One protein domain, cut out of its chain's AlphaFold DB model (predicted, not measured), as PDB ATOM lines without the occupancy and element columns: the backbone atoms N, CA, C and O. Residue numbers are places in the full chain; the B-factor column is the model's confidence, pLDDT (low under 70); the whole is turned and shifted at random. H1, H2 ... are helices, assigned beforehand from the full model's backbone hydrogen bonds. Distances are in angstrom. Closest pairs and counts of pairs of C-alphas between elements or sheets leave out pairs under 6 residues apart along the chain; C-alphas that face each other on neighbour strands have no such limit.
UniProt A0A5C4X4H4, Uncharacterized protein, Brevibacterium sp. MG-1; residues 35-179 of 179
ATOM      1  N   MET A  35      36.089  53.552  -0.689       83.62
ATOM      2  CA  MET A  35      35.015  54.093   0.132       83.62
ATOM      3  C   MET A  35      35.393  54.088   1.610       83.62
ATOM      4  O   MET A  35      35.906  53.101   2.133       83.62
ATOM      5  N   SER A  36      35.147  55.217   2.280       88.19
ATOM      6  CA  SER A  36      35.353  55.337   3.723       88.19
ATOM      7  C   SER A  36      34.470  54.328   4.454       88.19
ATOM      8  O   SER A  36      33.291  54.196   4.117       88.19
ATOM      9  N   LEU A  37      35.022  53.672   5.478       88.62
ATOM     10  CA  LEU A  37      34.283  52.726   6.317       88.62
ATOM     11  C   LEU A  37      33.041  53.378   6.933       88.62
ATOM     12  O   LEU A  37      31.991  52.756   6.994       88.62
ATOM     13  N   TRP A  38      33.141  54.656   7.301       91.62
ATOM     14  CA  TRP A  38      32.010  55.432   7.803       91.62
ATOM     15  C   TRP A  38      30.878  55.528   6.787       91.62
ATOM     16  O   TRP A  38      29.731  55.308   7.141       91.62
ATOM     17  N   LEU A  39      31.197  55.786   5.515       91.25
ATOM     18  CA  LEU A  39      30.179  55.861   4.470       91.25
ATOM     19  C   LEU A  39      29.552  54.487   4.210       91.25
ATOM     20  O   LEU A  39      28.338  54.400   4.087       91.25
ATOM     21  N   MET A  40      30.356  53.418   4.171       92.19
ATOM     22  CA  MET A  40      29.831  52.048   4.080       92.19
ATOM     23  C   MET A  40      28.878  51.747   5.237       92.19
ATOM     24  O   MET A  40      27.754  51.313   5.008       92.19
ATOM     25  N   GLY A  41      29.313  52.039   6.465       93.06
ATOM     26  CA  GLY A  41      28.526  51.846   7.675       93.06
ATOM     27  C   GLY A  41      27.226  52.641   7.653       93.06
ATOM     28  O   GLY A  41      26.182  52.075   7.934       93.06
ATOM     29  N   SER A  42      27.249  53.912   7.241       94.06
ATOM     30  CA  SER A  42      26.035  54.729   7.114       94.06
ATOM     31  C   SER A  42      25.067  54.181   6.067       94.06
ATOM     32  O   SER A  42      23.866  54.139   6.309       94.06
ATOM     33  N   LEU A  43      25.577  53.741   4.914       93.75
ATOM     34  CA  LEU A  43      24.755  53.157   3.855       93.75
ATOM     35  C   LEU A  43      24.070  51.866   4.313       93.75
ATOM     36  O   LEU A  43      22.897  51.668   4.009       93.75
ATOM     37  N   VAL A  44      24.778  51.015   5.056       95.12
ATOM     38  CA  VAL A  44      24.208  49.798   5.650       95.12
ATOM     39  C   VAL A  44      23.223  50.156   6.763       95.12
ATOM     40  O   VAL A  44      22.105  49.655   6.772       95.12
ATOM     41  N   ALA A  45      23.582  51.084   7.650       94.81
ATOM     42  CA  ALA A  45      22.744  51.491   8.774       94.81
ATOM     43  C   ALA A  45      21.382  52.046   8.336       94.81
ATOM     44  O   ALA A  45      20.404  51.845   9.043       94.81
ATOM     45  N   LEU A  46      21.285  52.679   7.160       94.56
ATOM     46  CA  LEU A  46      20.006  53.138   6.599       94.56
ATOM     47  C   LEU A  46      18.997  52.006   6.366       94.56
ATOM     48  O   LEU A  46      17.798  52.262   6.362       94.56
ATOM     49  N   THR A  47      19.465  50.775   6.163       91.56
ATOM     50  CA  THR A  47      18.596  49.617   5.900       91.56
ATOM     51  C   THR A  47      18.051  48.974   7.178       91.56
ATOM     52  O   THR A  47      16.981  48.373   7.146       91.56
ATOM     53  N   ILE A  48      18.734  49.162   8.315       93.19
ATOM     54  CA  ILE A  48      18.412  48.513   9.595       93.19
ATOM     55  C   ILE A  48      17.028  48.908  10.138       93.19
ATOM     56  O   ILE A  48      16.297  48.004  10.538       93.19
ATOM     57  N   PRO A  49      16.616  50.197  10.159       93.69
ATOM     58  CA  PRO A  49      15.345  50.596  10.762       93.69
ATOM     59  C   PRO A  49      14.147  49.859  10.173       93.69
ATOM     60  O   PRO A  49      13.282  49.422  10.922       93.69
ATOM     61  N   ARG A  50      14.121  49.685   8.843       90.50
ATOM     62  CA  ARG A  50      13.065  48.925   8.173       90.50
ATOM     63  C   ARG A  50      13.029  47.503   8.711       90.50
ATOM     64  O   ARG A  50      11.984  47.089   9.191       90.50
ATOM     65  N   THR A  51      14.162  46.802   8.636       88.81
ATOM     66  CA  THR A  51      14.259  45.389   9.005       88.81
ATOM     67  C   THR A  51      13.847  45.178  10.451       88.81
ATOM     68  O   THR A  51      13.027  44.314  10.703       88.81
ATOM     69  N   VAL A  52      14.335  46.013  11.373       90.62
ATOM     70  CA  VAL A  52      13.976  45.934  12.796       90.62
ATOM     71  C   VAL A  52      12.476  46.128  12.998       90.62
ATOM     72  O   VAL A  52      11.863  45.350  13.714       90.62
ATOM     73  N   LEU A  53      11.879  47.148  12.372       89.62
ATOM     74  CA  LEU A  53      10.457  47.454  12.540       89.62
ATOM     75  C   LEU A  53       9.538  46.381  11.945       89.62
ATOM     76  O   LEU A  53       8.477  46.115  12.509       89.62
ATOM     77  N   THR A  54       9.928  45.797  10.809       85.62
ATOM     78  CA  THR A  54       9.203  44.673  10.207       85.62
ATOM     79  C   THR A  54       9.396  43.394  10.999       85.62
ATOM     80  O   THR A  54       8.445  42.633  11.111       85.62
ATOM     81  N   ASP A  55      10.591  43.172  11.568       85.56
ATOM     82  CA  ASP A  55      10.850  41.992  12.389       85.56
ATOM     83  C   ASP A  55       9.920  42.020  13.584       85.56
ATOM     84  O   ASP A  55       9.070  41.163  13.674       85.56
ATOM     85  N   ILE A  56       9.946  43.068  14.411       86.81
ATOM     86  CA  ILE A  56       9.123  43.143  15.630       86.81
ATOM     87  C   ILE A  56       7.600  43.212  15.388       86.81
ATOM     88  O   ILE A  56       6.849  43.355  16.354       86.81
ATOM     89  N   GLY A  57       7.143  43.176  14.133       82.12
ATOM     90  CA  GLY A  57       5.727  43.210  13.767       82.12
ATOM     91  C   GLY A  57       5.063  44.582  13.917       82.12
ATOM     92  O   GLY A  57       3.843  44.677  13.866       82.12
ATOM     93  N   VAL A  58       5.834  45.662  14.104       85.19
ATOM     94  CA  VAL A  58       5.291  47.035  14.199       85.19
ATOM     95  C   VAL A  58       4.876  47.565  12.828       85.19
ATOM     96  O   VAL A  58       3.937  48.352  12.716       85.19
ATOM     97  N   LEU A  59       5.600  47.166  11.783       81.88
ATOM     98  CA  LEU A  59       5.291  47.497  10.400       81.88
ATOM     99  C   LEU A  59       4.875  46.227   9.670       81.88
ATOM    100  O   LEU A  59       5.712  45.378   9.372       81.88
ATOM    101  N   GLU A  60       3.587  46.132   9.351       75.88
ATOM    102  CA  GLU A  60       3.089  45.115   8.436       75.88
ATOM    103  C   GLU A  60       3.640  45.377   7.032       75.88
ATOM    104  O   GLU A  60       3.753  46.525   6.576       75.88
ATOM    105  N   ALA A  61       4.038  44.295   6.364       67.00
ATOM    106  CA  ALA A  61       4.468  44.373   4.984       67.00
ATOM    107  C   ALA A  61       3.294  44.875   4.131       67.00
ATOM    108  O   ALA A  61       2.184  44.366   4.219       67.00
ATOM    109  N   ASP A  62       3.572  45.876   3.299       66.12
ATOM    110  CA  ASP A  62       2.756  46.255   2.141       66.12
ATOM    111  C   ASP A  62       1.505  47.132   2.374       66.12
ATOM    112  O   ASP A  62       0.888  47.545   1.393       66.12
ATOM    113  N   GLU A  63       1.196  47.556   3.607       72.69
ATOM    114  CA  GLU A  63       0.015  48.414   3.862       72.69
ATOM    115  C   GLU A  63       0.322  49.894   4.175       72.69
ATOM    116  O   GLU A  63      -0.551  50.758   4.077       72.69
ATOM    117  N   SER A  64       1.573  50.242   4.502       83.69
ATOM    118  CA  SER A  64       1.923  51.591   4.980       83.69
ATOM    119  C   SER A  64       2.827  52.376   4.027       83.69
ATOM    120  O   SER A  64       3.851  51.885   3.553       83.69
ATOM    121  N   LEU A  65       2.538  53.669   3.829       88.88
ATOM    122  CA  LEU A  65       3.451  54.593   3.137       88.88
ATOM    123  C   LEU A  65       4.840  54.613   3.798       88.88
ATOM    124  O   LEU A  65       5.858  54.706   3.111       88.88
ATOM    125  N   LEU A  66       4.887  54.489   5.128       89.38
ATOM    126  CA  LEU A  66       6.135  54.445   5.884       89.38
ATOM    127  C   LEU A  66       6.980  53.225   5.501       89.38
ATOM    128  O   LEU A  66       8.195  53.356   5.358       89.38
ATOM    129  N   TYR A  67       6.342  52.072   5.275       88.62
ATOM    130  CA  TYR A  67       7.018  50.867   4.802       88.62
ATOM    131  C   TYR A  67       7.695  51.114   3.451       88.62
ATOM    132  O   TYR A  67       8.887  50.845   3.311       88.62
ATOM    133  N   PHE A  68       6.990  51.713   2.484       90.12
ATOM    134  CA  PHE A  68       7.571  52.032   1.174       90.12
ATOM    135  C   PHE A  68       8.730  53.025   1.265       90.12
ATOM    136  O   PHE A  68       9.743  52.847   0.589       90.12
ATOM    137  N   VAL A  69       8.618  54.051   2.113       93.00
ATOM    138  CA  VAL A  69       9.705  55.017   2.330       93.00
ATOM    139  C   VAL A  69      10.928  54.321   2.923       93.00
ATOM    140  O   VAL A  69      12.024  54.462   2.389       93.00
ATOM    141  N   LEU A  70      10.747  53.532   3.982       92.00
ATOM    142  CA  LEU A  70      11.823  52.775   4.625       92.00
ATOM    143  C   LEU A  70      12.427  51.706   3.704       92.00
ATOM    144  O   LEU A  70      13.621  51.433   3.786       92.00
ATOM    145  N   ALA A  71      11.627  51.123   2.812       89.75
ATOM    146  CA  ALA A  71      12.083  50.158   1.823       89.75
ATOM    147  C   ALA A  71      12.887  50.821   0.705       89.75
ATOM    148  O   ALA A  71      13.959  50.334   0.366       89.75
ATOM    149  N   LEU A  72      12.408  51.929   0.135       92.19
ATOM    150  CA  LEU A  72      12.982  52.506  -1.080       92.19
ATOM    151  C   LEU A  72      14.074  53.547  -0.806       92.19
ATOM    152  O   LEU A  72      15.020  53.661  -1.591       92.19
ATOM    153  N   ALA A  73      13.981  54.297   0.295       94.19
ATOM    154  CA  ALA A  73      14.932  55.362   0.606       94.19
ATOM    155  C   ALA A  73      16.388  54.867   0.700       94.19
ATOM    156  O   ALA A  73      17.251  55.508   0.091       94.19
ATOM    157  N   PRO A  74      16.706  53.730   1.356       93.31
ATOM    158  CA  PRO A  74      18.078  53.231   1.398       93.31
ATOM    159  C   PRO A  74      18.628  52.934  -0.001       93.31
ATOM    160  O   PRO A  74      19.741  53.351  -0.323       93.31
ATOM    161  N   TYR A  75      17.827  52.307  -0.872       93.06
ATOM    162  CA  TYR A  75      18.228  52.015  -2.251       93.06
ATOM    163  C   TYR A  75      18.393  53.277  -3.096       93.06
ATOM    164  O   TYR A  75      19.325  53.350  -3.895       93.06
ATOM    165  N   ALA A  76      17.548  54.293  -2.903       95.56
ATOM    166  CA  ALA A  76      17.703  55.583  -3.570       95.56
ATOM    167  C   ALA A  76      19.015  56.273  -3.161       95.56
ATOM    168  O   ALA A  76      19.741  56.785  -4.017       95.56
ATOM    169  N   VAL A  77      19.369  56.233  -1.872       95.50
ATOM    170  CA  VAL A  77      20.640  56.783  -1.370       95.50
ATOM    171  C   VAL A  77      21.834  55.975  -1.885       95.50
ATOM    172  O   VAL A  77      22.827  56.564  -2.313       95.50
ATOM    173  N   TRP A  78      21.747  54.643  -1.908       94.94
ATOM    174  CA  TRP A  78      22.781  53.782  -2.497       94.94
ATOM    175  C   TRP A  78      22.979  54.072  -3.979       94.94
ATOM    176  O   TRP A  78      24.114  54.202  -4.434       94.94
ATOM    177  N   LEU A  79      21.887  54.226  -4.727       93.69
ATOM    178  CA  LEU A  79      21.923  54.571  -6.141       93.69
ATOM    179  C   LEU A  79      22.564  55.942  -6.357       93.69
ATOM    180  O   LEU A  79      23.433  56.095  -7.218       93.69
ATOM    181  N   ALA A  80      22.189  56.936  -5.550       93.88
ATOM    182  CA  ALA A  80      22.811  58.251  -5.582       93.88
ATOM    183  C   ALA A  80      24.316  58.152  -5.291       93.88
ATOM    184  O   ALA A  80      25.117  58.731  -6.024       93.88
ATOM    185  N   ALA A  81      24.728  57.367  -4.294       92.19
ATOM    186  CA  ALA A  81      26.138  57.120  -4.011       92.19
ATOM    187  C   ALA A  81      26.849  56.444  -5.199       92.19
ATOM    188  O   ALA A  81      27.918  56.903  -5.606       92.19
ATOM    189  N   ALA A  82      26.239  55.427  -5.811       92.12
ATOM    190  CA  ALA A  82      26.772  54.703  -6.965       92.12
ATOM    191  C   ALA A  82      26.969  55.608  -8.189       92.12
ATOM    192  O   ALA A  82      27.999  55.544  -8.868       92.12
ATOM    193  N   VAL A  83      26.001  56.483  -8.461       91.56
ATOM    194  CA  VAL A  83      26.030  57.388  -9.610       91.56
ATOM    195  C   VAL A  83      26.931  58.587  -9.343       91.56
ATOM    196  O   VAL A  83      27.732  58.952 -10.202       91.56
ATOM    197  N   LEU A  84      26.825  59.245  -8.193       90.06
ATOM    198  CA  LEU A  84      27.518  60.510  -7.938       90.06
ATOM    199  C   LEU A  84      28.993  60.301  -7.583       90.06
ATOM    200  O   LEU A  84      29.839  61.130  -7.936       90.06
ATOM    201  N   ARG A  85      29.340  59.185  -6.934       85.06
ATOM    202  CA  ARG A  85      30.701  58.960  -6.450       85.06
ATOM    203  C   ARG A  85      31.641  58.514  -7.569       85.06
ATOM    204  O   ARG A  85      31.445  57.508  -8.249       85.06
ATOM    205  N   ARG A  86      32.743  59.248  -7.725       81.00
ATOM    206  CA  ARG A  86      33.869  58.846  -8.577       81.00
ATOM    207  C   ARG A  86      34.843  58.025  -7.740       81.00
ATOM    208  O   ARG A  86      35.553  58.573  -6.910       81.00
ATOM    209  N   THR A  87      34.860  56.721  -7.971       81.56
ATOM    210  CA  THR A  87      35.778  55.764  -7.339       81.56
ATOM    211  C   THR A  87      36.518  54.997  -8.425       81.56
ATOM    212  O   THR A  87      35.967  54.752  -9.498       81.56
ATOM    213  N   ARG A  88      37.775  54.637  -8.185       83.31
ATOM    214  CA  ARG A  88      38.554  53.780  -9.086       83.31
ATOM    215  C   ARG A  88      38.137  52.316  -8.975       83.31
ATOM    216  O   ARG A  88      38.388  51.554  -9.904       83.31
ATOM    217  N   THR A  89      37.464  51.943  -7.887       86.50
ATOM    218  CA  THR A  89      37.054  50.570  -7.567       86.50
ATOM    219  C   THR A  89      35.542  50.459  -7.307       86.50
ATOM    220  O   THR A  89      35.142  49.952  -6.259       86.50
ATOM    221  N   PRO A  90      34.666  50.891  -8.245       87.25
ATOM    222  CA  PRO A  90      33.215  50.916  -8.027       87.25
ATOM    223  C   PRO A  90      32.632  49.541  -7.713       87.25
ATOM    224  O   PRO A  90      31.770  49.439  -6.845       87.25
ATOM    225  N   LEU A  91      33.129  48.495  -8.380       89.62
ATOM    226  CA  LEU A  91      32.645  47.132  -8.177       89.62
ATOM    227  C   LEU A  91      32.911  46.662  -6.747       89.62
ATOM    228  O   LEU A  91      31.998  46.250  -6.044       89.62
ATOM    229  N   ARG A  92      34.161  46.794  -6.295       91.44
ATOM    230  CA  ARG A  92      34.578  46.360  -4.962       91.44
ATOM    231  C   ARG A  92      33.855  47.123  -3.857       91.44
ATOM    232  O   ARG A  92      33.404  46.504  -2.902       91.44
ATOM    233  N   ASP A  93      33.737  48.443  -4.002       91.50
ATOM    234  CA  ASP A  93      33.107  49.291  -2.992       91.50
ATOM    235  C   ASP A  93      31.646  48.864  -2.748       91.50
ATOM    236  O   ASP A  93      31.251  48.684  -1.600       91.50
ATOM    237  N   HIS A  94      30.862  48.642  -3.808       93.50
ATOM    238  CA  HIS A  94      29.440  48.295  -3.676       93.50
ATOM    239  C   HIS A  94      29.207  46.815  -3.358       93.50
ATOM    240  O   HIS A  94      28.246  46.499  -2.662       93.50
ATOM    241  N   LEU A  95      30.097  45.911  -3.782       94.94
ATOM    242  CA  LEU A  95      30.051  44.511  -3.350       94.94
ATOM    243  C   LEU A  95      30.283  44.375  -1.844       94.94
ATOM    244  O   LEU A  95      29.571  43.619  -1.190       94.94
ATOM    245  N   LEU A  96      31.235  45.127  -1.281       94.88
ATOM    246  CA  LEU A  96      31.467  45.137   0.166       94.88
ATOM    247  C   LEU A  96      30.257  45.683   0.924       94.88
ATOM    248  O   LEU A  96      29.868  45.111   1.934       94.88
ATOM    249  N   VAL A  97      29.639  46.753   0.424       95.25
ATOM    250  CA  VAL A  97      28.419  47.318   1.018       95.25
ATOM    251  C   VAL A  97      27.266  46.317   0.957       95.25
ATOM    252  O   VAL A  97      26.593  46.117   1.961       95.25
ATOM    253  N   GLY A  98      27.077  45.639  -0.179       96.44
ATOM    254  CA  GLY A  98      26.082  44.575  -0.320       96.44
ATOM    255  C   GLY A  98      26.330  43.399   0.626       96.44
ATOM    256  O   GLY A  98      25.406  42.929   1.280       96.44
ATOM    257  N   GLY A  99      27.585  42.965   0.771       96.75
ATOM    258  CA  GLY A  99      27.958  41.922   1.728       96.75
ATOM    259  C   GLY A  99      27.695  42.334   3.179       96.75
ATOM    260  O   GLY A  99      27.093  41.575   3.928       96.75
ATOM    261  N   LEU A 100      28.079  43.556   3.564       96.06
ATOM    262  CA  LEU A 100      27.793  44.099   4.896       96.06
ATOM    263  C   LEU A 100      26.290  44.243   5.151       96.06
ATOM    264  O   LEU A 100      25.841  44.006   6.267       96.06
ATOM    265  N   TYR A 101      25.515  44.596   4.127       95.62
ATOM    266  CA  TYR A 101      24.062  44.634   4.217       95.62
ATOM    267  C   TYR A 101      23.473  43.237   4.445       95.62
ATOM    268  O   TYR A 101      22.710  43.063   5.389       95.62
ATOM    269  N   GLY A 102      23.893  42.228   3.675       96.06
ATOM    270  CA  GLY A 102      23.472  40.839   3.897       96.06
ATOM    271  C   GLY A 102      23.802  40.350   5.310       96.06
ATOM    272  O   GLY A 102      22.936  39.820   5.997       96.06
ATOM    273  N   LEU A 103      25.016  40.633   5.794       96.19
ATOM    274  CA  LEU A 103      25.411  40.334   7.175       96.19
ATOM    275  C   LEU A 103      24.552  41.072   8.206       96.19
ATOM    276  O   LEU A 103      24.190  40.490   9.222       96.19
ATOM    277  N   SER A 104      24.208  42.337   7.958       94.88
ATOM    278  CA  SER A 104      23.340  43.085   8.869       94.88
ATOM    279  C   SER A 104      21.928  42.502   8.940       94.88
ATOM    280  O   SER A 104      21.361  42.472  10.024       94.88
ATOM    281  N   LEU A 105      21.389  41.986   7.827       92.69
ATOM    282  CA  LEU A 105      20.090  41.308   7.815       92.69
ATOM    283  C   LEU A 105      20.120  40.043   8.673       92.69
ATOM    284  O   LEU A 105      19.252  39.878   9.520       92.69
ATOM    285  N   ILE A 106      21.162  39.218   8.513       92.44
ATOM    286  CA  ILE A 106      21.374  38.013   9.332       92.44
ATOM    287  C   ILE A 106      21.406  38.370  10.816       92.44
ATOM    288  O   ILE A 106      20.729  37.743  11.618       92.44
ATOM    289  N   LEU A 107      22.187  39.390  11.186       93.38
ATOM    290  CA  LEU A 107      22.317  39.801  12.582       93.38
ATOM    291  C   LEU A 107      20.999  40.301  13.172       93.38
ATOM    292  O   LEU A 107      20.747  40.063  14.347       93.38
ATOM    293  N   VAL A 108      20.187  41.012  12.388       91.00
ATOM    294  CA  VAL A 108      18.876  41.483  12.845       91.00
ATOM    295  C   VAL A 108      17.941  40.291  13.048       91.00
ATOM    296  O   VAL A 108      17.466  40.122  14.164       91.00
ATOM    297  N   HIS A 109      17.765  39.421  12.049       88.12
ATOM    298  CA  HIS A 109      16.881  38.253  12.181       88.12
ATOM    299  C   HIS A 109      17.297  37.336  13.327       88.12
ATOM    300  O   HIS A 109      16.460  36.943  14.131       88.12
ATOM    301  N   GLU A 110      18.594  37.073  13.483       89.69
ATOM    302  CA  GLU A 110      19.067  36.218  14.570       89.69
ATOM    303  C   GLU A 110      18.850  36.866  15.949       89.69
ATOM    304  O   GLU A 110      18.530  36.185  16.923       89.69
ATOM    305  N   LEU A 111      18.973  38.195  16.046       90.00
ATOM    306  CA  LEU A 111      18.722  38.919  17.293       90.00
ATOM    307  C   LEU A 111      17.237  38.907  17.681       90.00
ATOM    308  O   LEU A 111      16.919  38.838  18.868       90.00
ATOM    309  N   PHE A 112      16.342  38.970  16.697       87.56
ATOM    310  CA  PHE A 112      14.896  38.956  16.915       87.56
ATOM    311  C   PHE A 112      14.272  37.563  16.773       87.56
ATOM    312  O   PHE A 112      13.064  37.435  16.942       87.56
ATOM    313  N   TRP A 113      15.063  36.508  16.558       83.31
ATOM    314  CA  TRP A 113      14.582  35.136  16.354       83.31
ATOM    315  C   TRP A 113      13.629  34.648  17.448       83.31
ATOM    316  O   TRP A 113      12.673  33.935  17.186       83.31
ATOM    317  N   ASN A 114      13.867  35.032  18.703       82.31
ATOM    318  CA  ASN A 114      13.078  34.568  19.850       82.31
ATOM    319  C   ASN A 114      11.977  35.547  20.279       82.31
ATOM    320  O   ASN A 114      11.401  35.393  21.354       82.31
ATOM    321  N   VAL A 115      11.710  36.584  19.486       79.44
ATOM    322  CA  VAL A 115      10.627  37.526  19.768       79.44
ATOM    323  C   VAL A 115       9.344  36.977  19.139       79.44
ATOM    324  O   VAL A 115       9.319  36.696  17.952       79.44
ATOM    325  N   GLU A 116       8.273  36.811  19.921       72.69
ATOM    326  CA  GLU A 116       7.019  36.183  19.447       72.69
ATOM    327  C   GLU A 116       6.346  36.953  18.304       72.69
ATOM    328  O   GLU A 116       5.683  36.369  17.455       72.69
ATOM    329  N   THR A 117       6.518  38.274  18.270       66.75
ATOM    330  CA  THR A 117       6.019  39.120  17.179       66.75
ATOM    331  C   THR A 117       6.976  39.172  15.989       66.75
ATOM    332  O   THR A 117       6.723  39.929  15.054       66.75
ATOM    333  N   SER A 118       8.075  38.405  16.038       71.56
ATOM    334  CA  SER A 118       9.131  38.424  15.036       71.56
ATOM    335  C   SER A 118       8.707  37.763  13.739       71.56
ATOM    336  O   SER A 118       8.363  36.581  13.725       71.56
ATOM    337  N   GLN A 119       8.837  38.473  12.623       67.38
ATOM    338  CA  GLN A 119       8.765  37.837  11.308       67.38
ATOM    339  C   GLN A 119       9.951  36.894  11.050       67.38
ATOM    340  O   GLN A 119       9.811  35.975  10.247       67.38
ATOM    341  N   GLY A 120      11.065  37.035  11.777       62.34
ATOM    342  CA  GLY A 120      12.166  36.068  11.785       62.34
ATOM    343  C   GLY A 120      11.773  34.659  12.257       62.34
ATOM    344  O   GLY A 120      12.494  33.715  11.981       62.34
ATOM    345  N   GLN A 121      10.617  34.475  12.912       66.56
ATOM    346  CA  GLN A 121      10.089  33.137  13.238       66.56
ATOM    347  C   GLN A 121       9.282  32.491  12.109       66.56
ATOM    348  O   GLN A 121       8.833  31.353  12.259       66.56
ATOM    349  N   ASN A 122       9.083  33.190  10.991       78.75
ATOM    350  CA  ASN A 122       8.318  32.705   9.850       78.75
ATOM    351  C   ASN A 122       9.265  32.360   8.690       78.75
ATOM    352  O   ASN A 122       9.319  33.098   7.698       78.75
ATOM    353  N   PRO A 123      10.023  31.248   8.781       81.88
ATOM    354  CA  PRO A 123      10.949  30.875   7.732       81.88
ATOM    355  C   PRO A 123      10.200  30.566   6.429       81.88
ATOM    356  O   PRO A 123       9.030  30.167   6.440       81.88
ATOM    357  N   PRO A 124      10.871  30.692   5.272       85.19
ATOM    358  CA  PRO A 124      10.273  30.363   3.986       85.19
ATOM    359  C   PRO A 124       9.739  28.929   3.971       85.19
ATOM    360  O   PRO A 124      10.443  28.003   4.379       85.19
ATOM    361  N   GLN A 125       8.550  28.723   3.397       88.62
ATOM    362  CA  GLN A 125       7.908  27.402   3.349       88.62
ATOM    363  C   GLN A 125       8.829  26.314   2.776       88.62
ATOM    364  O   GLN A 125       8.896  25.218   3.314       88.62
ATOM    365  N   GLY A 126       9.624  26.633   1.748       88.50
ATOM    366  CA  GLY A 126      10.576  25.677   1.174       88.50
ATOM    367  C   GLY A 126      11.672  25.209   2.146       88.50
ATOM    368  O   GLY A 126      12.144  24.082   2.023       88.50
ATOM    369  N   ALA A 127      12.065  26.036   3.122       89.12
ATOM    370  CA  ALA A 127      13.000  25.639   4.177       89.12
ATOM    371  C   ALA A 127      12.324  24.709   5.197       89.12
ATOM    372  O   ALA A 127      12.935  23.732   5.625       89.12
ATOM    373  N   ILE A 128      11.055  24.975   5.529       90.50
ATOM    374  CA  ILE A 128      10.231  24.115   6.394       90.50
ATOM    375  C   ILE A 128      10.028  22.744   5.740       90.50
ATOM    376  O   ILE A 128      10.275  21.717   6.368       90.50
ATOM    377  N   ASP A 129       9.640  22.724   4.464       93.06
ATOM    378  CA  ASP A 129       9.393  21.496   3.704       93.06
ATOM    379  C   ASP A 129      10.660  20.635   3.602       93.06
ATOM    380  O   ASP A 129      10.602  19.412   3.734       93.06
ATOM    381  N   LEU A 130      11.822  21.271   3.411       90.75
ATOM    382  CA  LEU A 130      13.116  20.592   3.419       90.75
ATOM    383  C   LEU A 130      13.453  20.033   4.808       90.75
ATOM    384  O   LEU A 130      13.943  18.910   4.913       90.75
ATOM    385  N   ALA A 131      13.200  20.802   5.866       92.75
ATOM    386  CA  ALA A 131      13.498  20.418   7.242       92.75
ATOM    387  C   ALA A 131      12.593  19.285   7.760       92.75
ATOM    388  O   ALA A 131      13.048  18.468   8.556       92.75
ATOM    389  N   ALA A 132      11.356  19.170   7.266       91.81
ATOM    390  CA  ALA A 132      10.352  18.216   7.747       91.81
ATOM    391  C   ALA A 132      10.788  16.734   7.715       91.81
ATOM    392  O   ALA A 132      10.228  15.908   8.435       91.81
ATOM    393  N   GLY A 133      11.781  16.380   6.893       92.12
ATOM    394  CA  GLY A 133      12.335  15.024   6.809       92.12
ATOM    395  C   GLY A 133      13.418  14.688   7.843       92.12
ATOM    396  O   GLY A 133      13.932  13.568   7.827       92.12
ATOM    397  N   TYR A 134      13.802  15.629   8.709       95.19
ATOM    398  CA  TYR A 134      14.968  15.511   9.585       95.19
ATOM    399  C   TYR A 134      14.614  15.613  11.076       95.19
ATOM    400  O   TYR A 134      13.515  15.993  11.467       95.19
ATOM    401  N   THR A 135      15.566  15.252  11.942       94.56
ATOM    402  CA  THR A 135      15.432  15.439  13.394       94.56
ATOM    403  C   THR A 135      15.469  16.922  13.764       94.56
ATOM    404  O   THR A 135      15.988  17.743  13.006       94.56
ATOM    405  N   GLU A 136      14.953  17.276  14.944       91.69
ATOM    406  CA  GLU A 136      14.869  18.667  15.417       91.69
ATOM    407  C   GLU A 136      16.209  19.434  15.324       91.69
ATOM    408  O   GLU A 136      16.216  20.503  14.716       91.69
ATOM    409  N   PRO A 137      17.372  18.897  15.760       94.25
ATOM    410  CA  PRO A 137      18.632  19.641  15.669       94.25
ATOM    411  C   PRO A 137      19.057  19.938  14.227       94.25
ATOM    412  O   PRO A 137      19.639  20.982  13.942       94.25
ATOM    413  N   VAL A 138      18.779  19.013  13.306       94.38
ATOM    414  CA  VAL A 138      19.122  19.167  11.888       94.38
ATOM    415  C   VAL A 138      18.156  20.134  11.209       94.38
ATOM    416  O   VAL A 138      18.585  20.970  10.418       94.38
ATOM    417  N   SER A 139      16.872  20.066  11.563       92.06
ATOM    418  CA  SER A 139      15.823  20.958  11.063       92.06
ATOM    419  C   SER A 139      16.131  22.419  11.377       92.06
ATOM    420  O   SER A 139      16.107  23.256  10.477       92.06
ATOM    421  N   THR A 140      16.526  22.720  12.618       90.38
ATOM    422  CA  THR A 140      16.936  24.073  13.022       90.38
ATOM    423  C   THR A 140      18.129  24.560  12.199       90.38
ATOM    424  O   THR A 140      18.096  25.655  11.645       90.38
ATOM    425  N   VAL A 141      19.164  23.734  12.022       92.38
ATOM    426  CA  VAL A 141      20.332  24.117  11.207       92.38
ATOM    427  C   VAL A 141      19.936  24.421   9.758       92.38
ATOM    428  O   VAL A 141      20.432  25.392   9.188       92.38
ATOM    429  N   ILE A 142      19.037  23.632   9.162       93.31
ATOM    430  CA  ILE A 142      18.542  23.852   7.794       93.31
ATOM    431  C   ILE A 142      17.806  25.189   7.680       93.31
ATOM    432  O   ILE A 142      18.035  25.931   6.720       93.31
ATOM    433  N   ILE A 143      16.947  25.504   8.648       91.44
ATOM    434  CA  ILE A 143      16.160  26.738   8.655       91.44
ATOM    435  C   ILE A 143      17.084  27.962   8.736       91.44
ATOM    436  O   ILE A 143      17.081  28.785   7.818       91.44
ATOM    437  N   HIS A 144      17.964  28.030   9.742       90.75
ATOM    438  CA  HIS A 144      18.882  29.169   9.900       90.75
ATOM    439  C   HIS A 144      19.857  29.291   8.713       90.75
ATOM    440  O   HIS A 144      20.170  30.394   8.262       90.75
ATOM    441  N   ALA A 145      20.321  28.169   8.144       91.94
ATOM    442  CA  ALA A 145      21.174  28.191   6.954       91.94
ATOM    443  C   ALA A 145      20.442  28.728   5.714       91.94
ATOM    444  O   ALA A 145      21.040  29.441   4.900       91.94
ATOM    445  N   SER A 146      19.155  28.406   5.565       91.50
ATOM    446  CA  SER A 146      18.326  28.895   4.460       91.50
ATOM    447  C   SER A 146      18.129  30.404   4.553       91.50
ATOM    448  O   SER A 146      18.320  31.115   3.565       91.50
ATOM    449  N   GLU A 147      17.833  30.909   5.748       90.38
ATOM    450  CA  GLU A 147      17.694  32.344   5.985       90.38
ATOM    451  C   GLU A 147      18.994  33.106   5.782       90.38
ATOM    452  O   GLU A 147      19.013  34.126   5.088       90.38
ATOM    453  N   PHE A 148      20.105  32.566   6.287       93.12
ATOM    454  CA  PHE A 148      21.430  33.101   6.009       93.12
ATOM    455  C   PHE A 148      21.674  33.217   4.499       93.12
ATOM    456  O   PHE A 148      22.132  34.253   4.006       93.12
ATOM    457  N   GLY A 149      21.340  32.162   3.749       93.94
ATOM    458  CA  GLY A 149      21.473  32.127   2.298       93.94
ATOM    459  C   GLY A 149      20.654  33.218   1.608       93.94
ATOM    460  O   GLY A 149      21.183  33.939   0.758       93.94
ATOM    461  N   ILE A 150      19.390  33.382   1.998       92.50
ATOM    462  CA  ILE A 150      18.483  34.394   1.441       92.50
ATOM    463  C   ILE A 150      18.974  35.806   1.770       92.50
ATOM    464  O   ILE A 150      19.099  36.637   0.868       92.50
ATOM    465  N   ALA A 151      19.332  36.074   3.025       93.19
ATOM    466  CA  ALA A 151      19.842  37.371   3.459       93.19
ATOM    467  C   ALA A 151      21.130  37.759   2.710       93.19
ATOM    468  O   ALA A 151      21.254  38.882   2.205       93.19
ATOM    469  N   MET A 152      22.066  36.817   2.549       96.50
ATOM    470  CA  MET A 152      23.277  37.036   1.753       96.50
ATOM    471  C   MET A 152      22.971  37.255   0.275       96.50
ATOM    472  O   MET A 152      23.594  38.117  -0.349       96.50
ATOM    473  N   MET A 153      22.015  36.519  -0.292       96.69
ATOM    474  CA  MET A 153      21.594  36.687  -1.680       96.69
ATOM    475  C   MET A 153      21.001  38.081  -1.918       96.69
ATOM    476  O   MET A 153      21.383  38.743  -2.884       96.69
ATOM    477  N   ILE A 154      20.140  38.566  -1.018       94.38
ATOM    478  CA  ILE A 154      19.566  39.919  -1.073       94.38
ATOM    479  C   ILE A 154      20.672  40.974  -0.973       94.38
ATOM    480  O   ILE A 154      20.734  41.897  -1.796       94.38
ATOM    481  N   GLY A 155      21.568  40.831   0.007       96.06
ATOM    482  CA  GLY A 155      22.669  41.761   0.239       96.06
ATOM    483  C   GLY A 155      23.624  41.853  -0.951       96.06
ATOM    484  O   GLY A 155      23.825  42.927  -1.528       96.06
ATOM    485  N   LEU A 156      24.186  40.715  -1.362       97.00
ATOM    486  CA  LEU A 156      25.124  40.636  -2.480       97.00
ATOM    487  C   LEU A 156      24.460  40.995  -3.808       97.00
ATOM    488  O   LEU A 156      25.053  41.741  -4.584       97.00
ATOM    489  N   GLY A 157      23.231  40.533  -4.056       97.12
ATOM    490  CA  GLY A 157      22.461  40.877  -5.250       97.12
ATOM    491  C   GLY A 157      22.273  42.389  -5.384       97.12
ATOM    492  O   GLY A 157      22.593  42.969  -6.423       97.12
ATOM    493  N   SER A 158      21.880  43.057  -4.294       95.88
ATOM    494  CA  SER A 158      21.780  44.522  -4.239       95.88
ATOM    495  C   SER A 158      23.131  45.199  -4.513       95.88
ATOM    496  O   SER A 158      23.215  46.155  -5.290       95.88
ATOM    497  N   GLY A 159      24.212  44.677  -3.922       95.75
ATOM    498  CA  GLY A 159      25.575  45.157  -4.150       95.75
ATOM    499  C   GLY A 159      26.024  45.031  -5.608       95.75
ATOM    500  O   GLY A 159      26.598  45.974  -6.153       95.75
ATOM    501  N   VAL A 160      25.720  43.907  -6.265       97.38
ATOM    502  CA  VAL A 160      26.012  43.658  -7.688       97.38
ATOM    503  C   VAL A 160      25.267  44.645  -8.584       97.38
ATOM    504  O   VAL A 160      25.865  45.199  -9.511       97.38
ATOM    505  N   VAL A 161      23.989  44.915  -8.301       96.69
ATOM    506  CA  VAL A 161      23.195  45.894  -9.058       96.69
ATOM    507  C   VAL A 161      23.832  47.282  -8.966       96.69
ATOM    508  O   VAL A 161      24.122  47.902  -9.992       96.69
ATOM    509  N   MET A 162      24.155  47.748  -7.757       95.94
ATOM    510  CA  MET A 162      24.772  49.068  -7.571       95.94
ATOM    511  C   MET A 162      26.185  49.149  -8.156       95.94
ATOM    512  O   MET A 162      26.543  50.148  -8.782       95.94
ATOM    513  N   ALA A 163      26.974  48.081  -8.020       94.31
ATOM    514  CA  ALA A 163      28.284  47.943  -8.648       94.31
ATOM    515  C   ALA A 163      28.192  48.108 -10.172       94.31
ATOM    516  O   ALA A 163      28.969  48.864 -10.766       94.31
ATOM    517  N   SER A 164      27.213  47.447 -10.790       95.31
ATOM    518  CA  SER A 164      26.967  47.493 -12.233       95.31
ATOM    519  C   SER A 164      26.586  48.901 -12.688       95.31
ATOM    520  O   SER A 164      27.183  49.429 -13.627       95.31
ATOM    521  N   ILE A 165      25.666  49.556 -11.974       95.31
ATOM    522  CA  ILE A 165      25.243  50.931 -12.275       95.31
ATOM    523  C   ILE A 165      26.421  51.905 -12.157       95.31
ATOM    524  O   ILE A 165      26.667  52.697 -13.072       95.31
ATOM    525  N   ALA A 166      27.195  51.822 -11.071       93.44
ATOM    526  CA  ALA A 166      28.375  52.658 -10.874       93.44
ATOM    527  C   ALA A 166      29.403  52.451 -11.999       93.44
ATOM    528  O   ALA A 166      29.953  53.416 -12.536       93.44
ATOM    529  N   PHE A 167      29.649  51.200 -12.391       93.44
ATOM    530  CA  PHE A 167      30.583  50.859 -13.459       93.44
ATOM    531  C   PHE A 167      30.145  51.426 -14.817       93.44
ATOM    532  O   PHE A 167      30.931  52.108 -15.485       93.44
ATOM    533  N   ILE A 168      28.883  51.216 -15.201       93.38
ATOM    534  CA  ILE A 168      28.316  51.721 -16.458       93.38
ATOM    535  C   ILE A 168      28.344  53.255 -16.476       93.38
ATOM    536  O   ILE A 168      28.848  53.857 -17.428       93.38
ATOM    537  N   GLY A 169      27.896  53.902 -15.394       91.81
ATOM    538  CA  GLY A 169      27.900  55.360 -15.271       91.81
ATOM    539  C   GLY A 169      29.303  55.960 -15.404       91.81
ATOM    540  O   GLY A 169      29.493  56.992 -16.054       91.81
ATOM    541  N   GLN A 170      30.323  55.294 -14.862       90.00
ATOM    542  CA  GLN A 170      31.711  55.707 -15.059       90.00
ATOM    543  C   GLN A 170      32.188  55.514 -16.500       90.00
ATOM    544  O   GLN A 170      32.895  56.381 -17.023       90.00
ATOM    545  N   ARG A 171      31.810  54.411 -17.155       88.81
ATOM    546  CA  ARG A 171      32.217  54.124 -18.535       88.81
ATOM    547  C   ARG A 171      31.666  55.157 -19.516       88.81
ATOM    548  O   ARG A 171      32.431  55.638 -20.355       88.81
ATOM    549  N   ILE A 172      30.395  55.535 -19.361       91.56
ATOM    550  CA  ILE A 172      29.725  56.558 -20.178       91.56
ATOM    551  C   ILE A 172      30.433  57.908 -20.022       91.56
ATOM    552  O   ILE A 172      30.838  58.520 -21.008       91.56
ATOM    553  N   ARG A 173      30.682  58.346 -18.781       88.44
ATOM    554  CA  ARG A 173      31.351  59.631 -18.511       88.44
ATOM    555  C   ARG A 173      32.763  59.709 -19.079       88.44
ATOM    556  O   ARG A 173      33.168  60.770 -19.543       88.44
ATOM    557  N   ARG A 174      33.522  58.609 -19.039       87.56
ATOM    558  CA  ARG A 174      34.863  58.561 -19.646       87.56
ATOM    559  C   ARG A 174      34.792  58.714 -21.166       87.56
ATOM    560  O   ARG A 174      35.609  59.441 -21.710       87.56
ATOM    561  N   GLY A 175      33.807  58.090 -21.815       87.56
ATOM    562  CA  GLY A 175      33.593  58.212 -23.262       87.56
ATOM    563  C   GLY A 175      33.149  59.610 -23.707       87.56
ATOM    564  O   GLY A 175      33.578  60.077 -24.756       87.56
ATOM    565  N   LEU A 176      32.345  60.300 -22.890       86.31
ATOM    566  CA  LEU A 176      31.942  61.687 -23.155       86.31
ATOM    567  C   LEU A 176      33.102  62.682 -23.036       86.31
ATOM    568  O   LEU A 176      33.084  63.702 -23.704       86.31
ATOM    569  N   ARG A 177      34.104  62.401 -22.192       85.06
ATOM    570  CA  ARG A 177      35.255  63.295 -21.972       85.06
ATOM    571  C   ARG A 177      36.379  63.118 -23.001       85.06
ATOM    572  O   ARG A 177      37.296  63.927 -23.034       85.06
ATOM    573  N   SER A 178      36.350  62.033 -23.773       76.06
ATOM    574  CA  SER A 178      37.315  61.744 -24.843       76.06
ATOM    575  C   SER A 178      36.866  62.227 -26.227       76.06
ATOM    576  O   SER A 178      37.569  61.974 -27.199       76.06
ATOM    577  N   ARG A 179      35.685  62.844 -26.320       60.56
ATOM    578  CA  ARG A 179      35.181  63.539 -27.508       60.56
ATOM    579  C   ARG A 179      35.295  65.037 -27.277       60.56
ATOM    580  O   ARG A 179      35.538  65.737 -28.276       60.56
TER     581      ARG A 179
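AT A GLANCE: This is residues 35 to 179 of the 179 residues of an uncharacterized protein of Brevibacterium sp. MG-1 (UniProt A0A5C4X4H4). The very long helix H6 makes the long axis, with H4 packed side by side along part of it and running the opposite way. H1 and H2, one after the other, pack on H4, and H3 folds back from H2 to reach H6; little H5 packs on H6 near residues 138 to 146, while residues 171 to 179 stick out at H6's other end. The printed part has 145 residues with six named helices, H1 to H6 in order, and no named strand: all helix. It is loose, with a radius of gyration of the C-alphas of 18.0 A, and only just elongated, spanning 65 by 33 by 25 A.

HOW THE PARTS SIT: H1, residues 37 to 45, and H2, residues 48 to 55, meet only through their link. H3, residues 65 to 84, forms a helical hairpin with H2, touching it with residues 67 to 71 alone; the closest C-alphas, of Arg 50 and Leu 70, are 5.4 A apart. H4, residues 90 to 112, touches H1 with residues 97 to 104 alone, closest at the C-alphas of Val 44 and Tyr 101, 5.4 A. H4 touches H6, residues 136 to 177, at a shallow tilt of 26 degrees, opposite ways; the C-alphas of Gly 102 and Gly 155 are closest, 3.9 A. Every O i to N i+4 pair is within hydrogen-bond range in H1, H2, H4 and H6, and 14 of 16 in H3.

IN THESE COORDINATES: H1 begins at C-alpha 37 (34.283, 52.726, 6.317). H3 is 27.1 A long, with a kink of 28 degrees near residue 72, and H4 33.2 A. H5 holds residues 125 to 131, every such pair within range. H6 runs 61.7 A to C-alpha 177 (35.255, 63.295, -21.972).

THE WHOLE: The printed part has no cut. The H4 to H5 link is long. Residues 61 to 62, 117, 119 to 121 and 179 are under 70 in pLDDT.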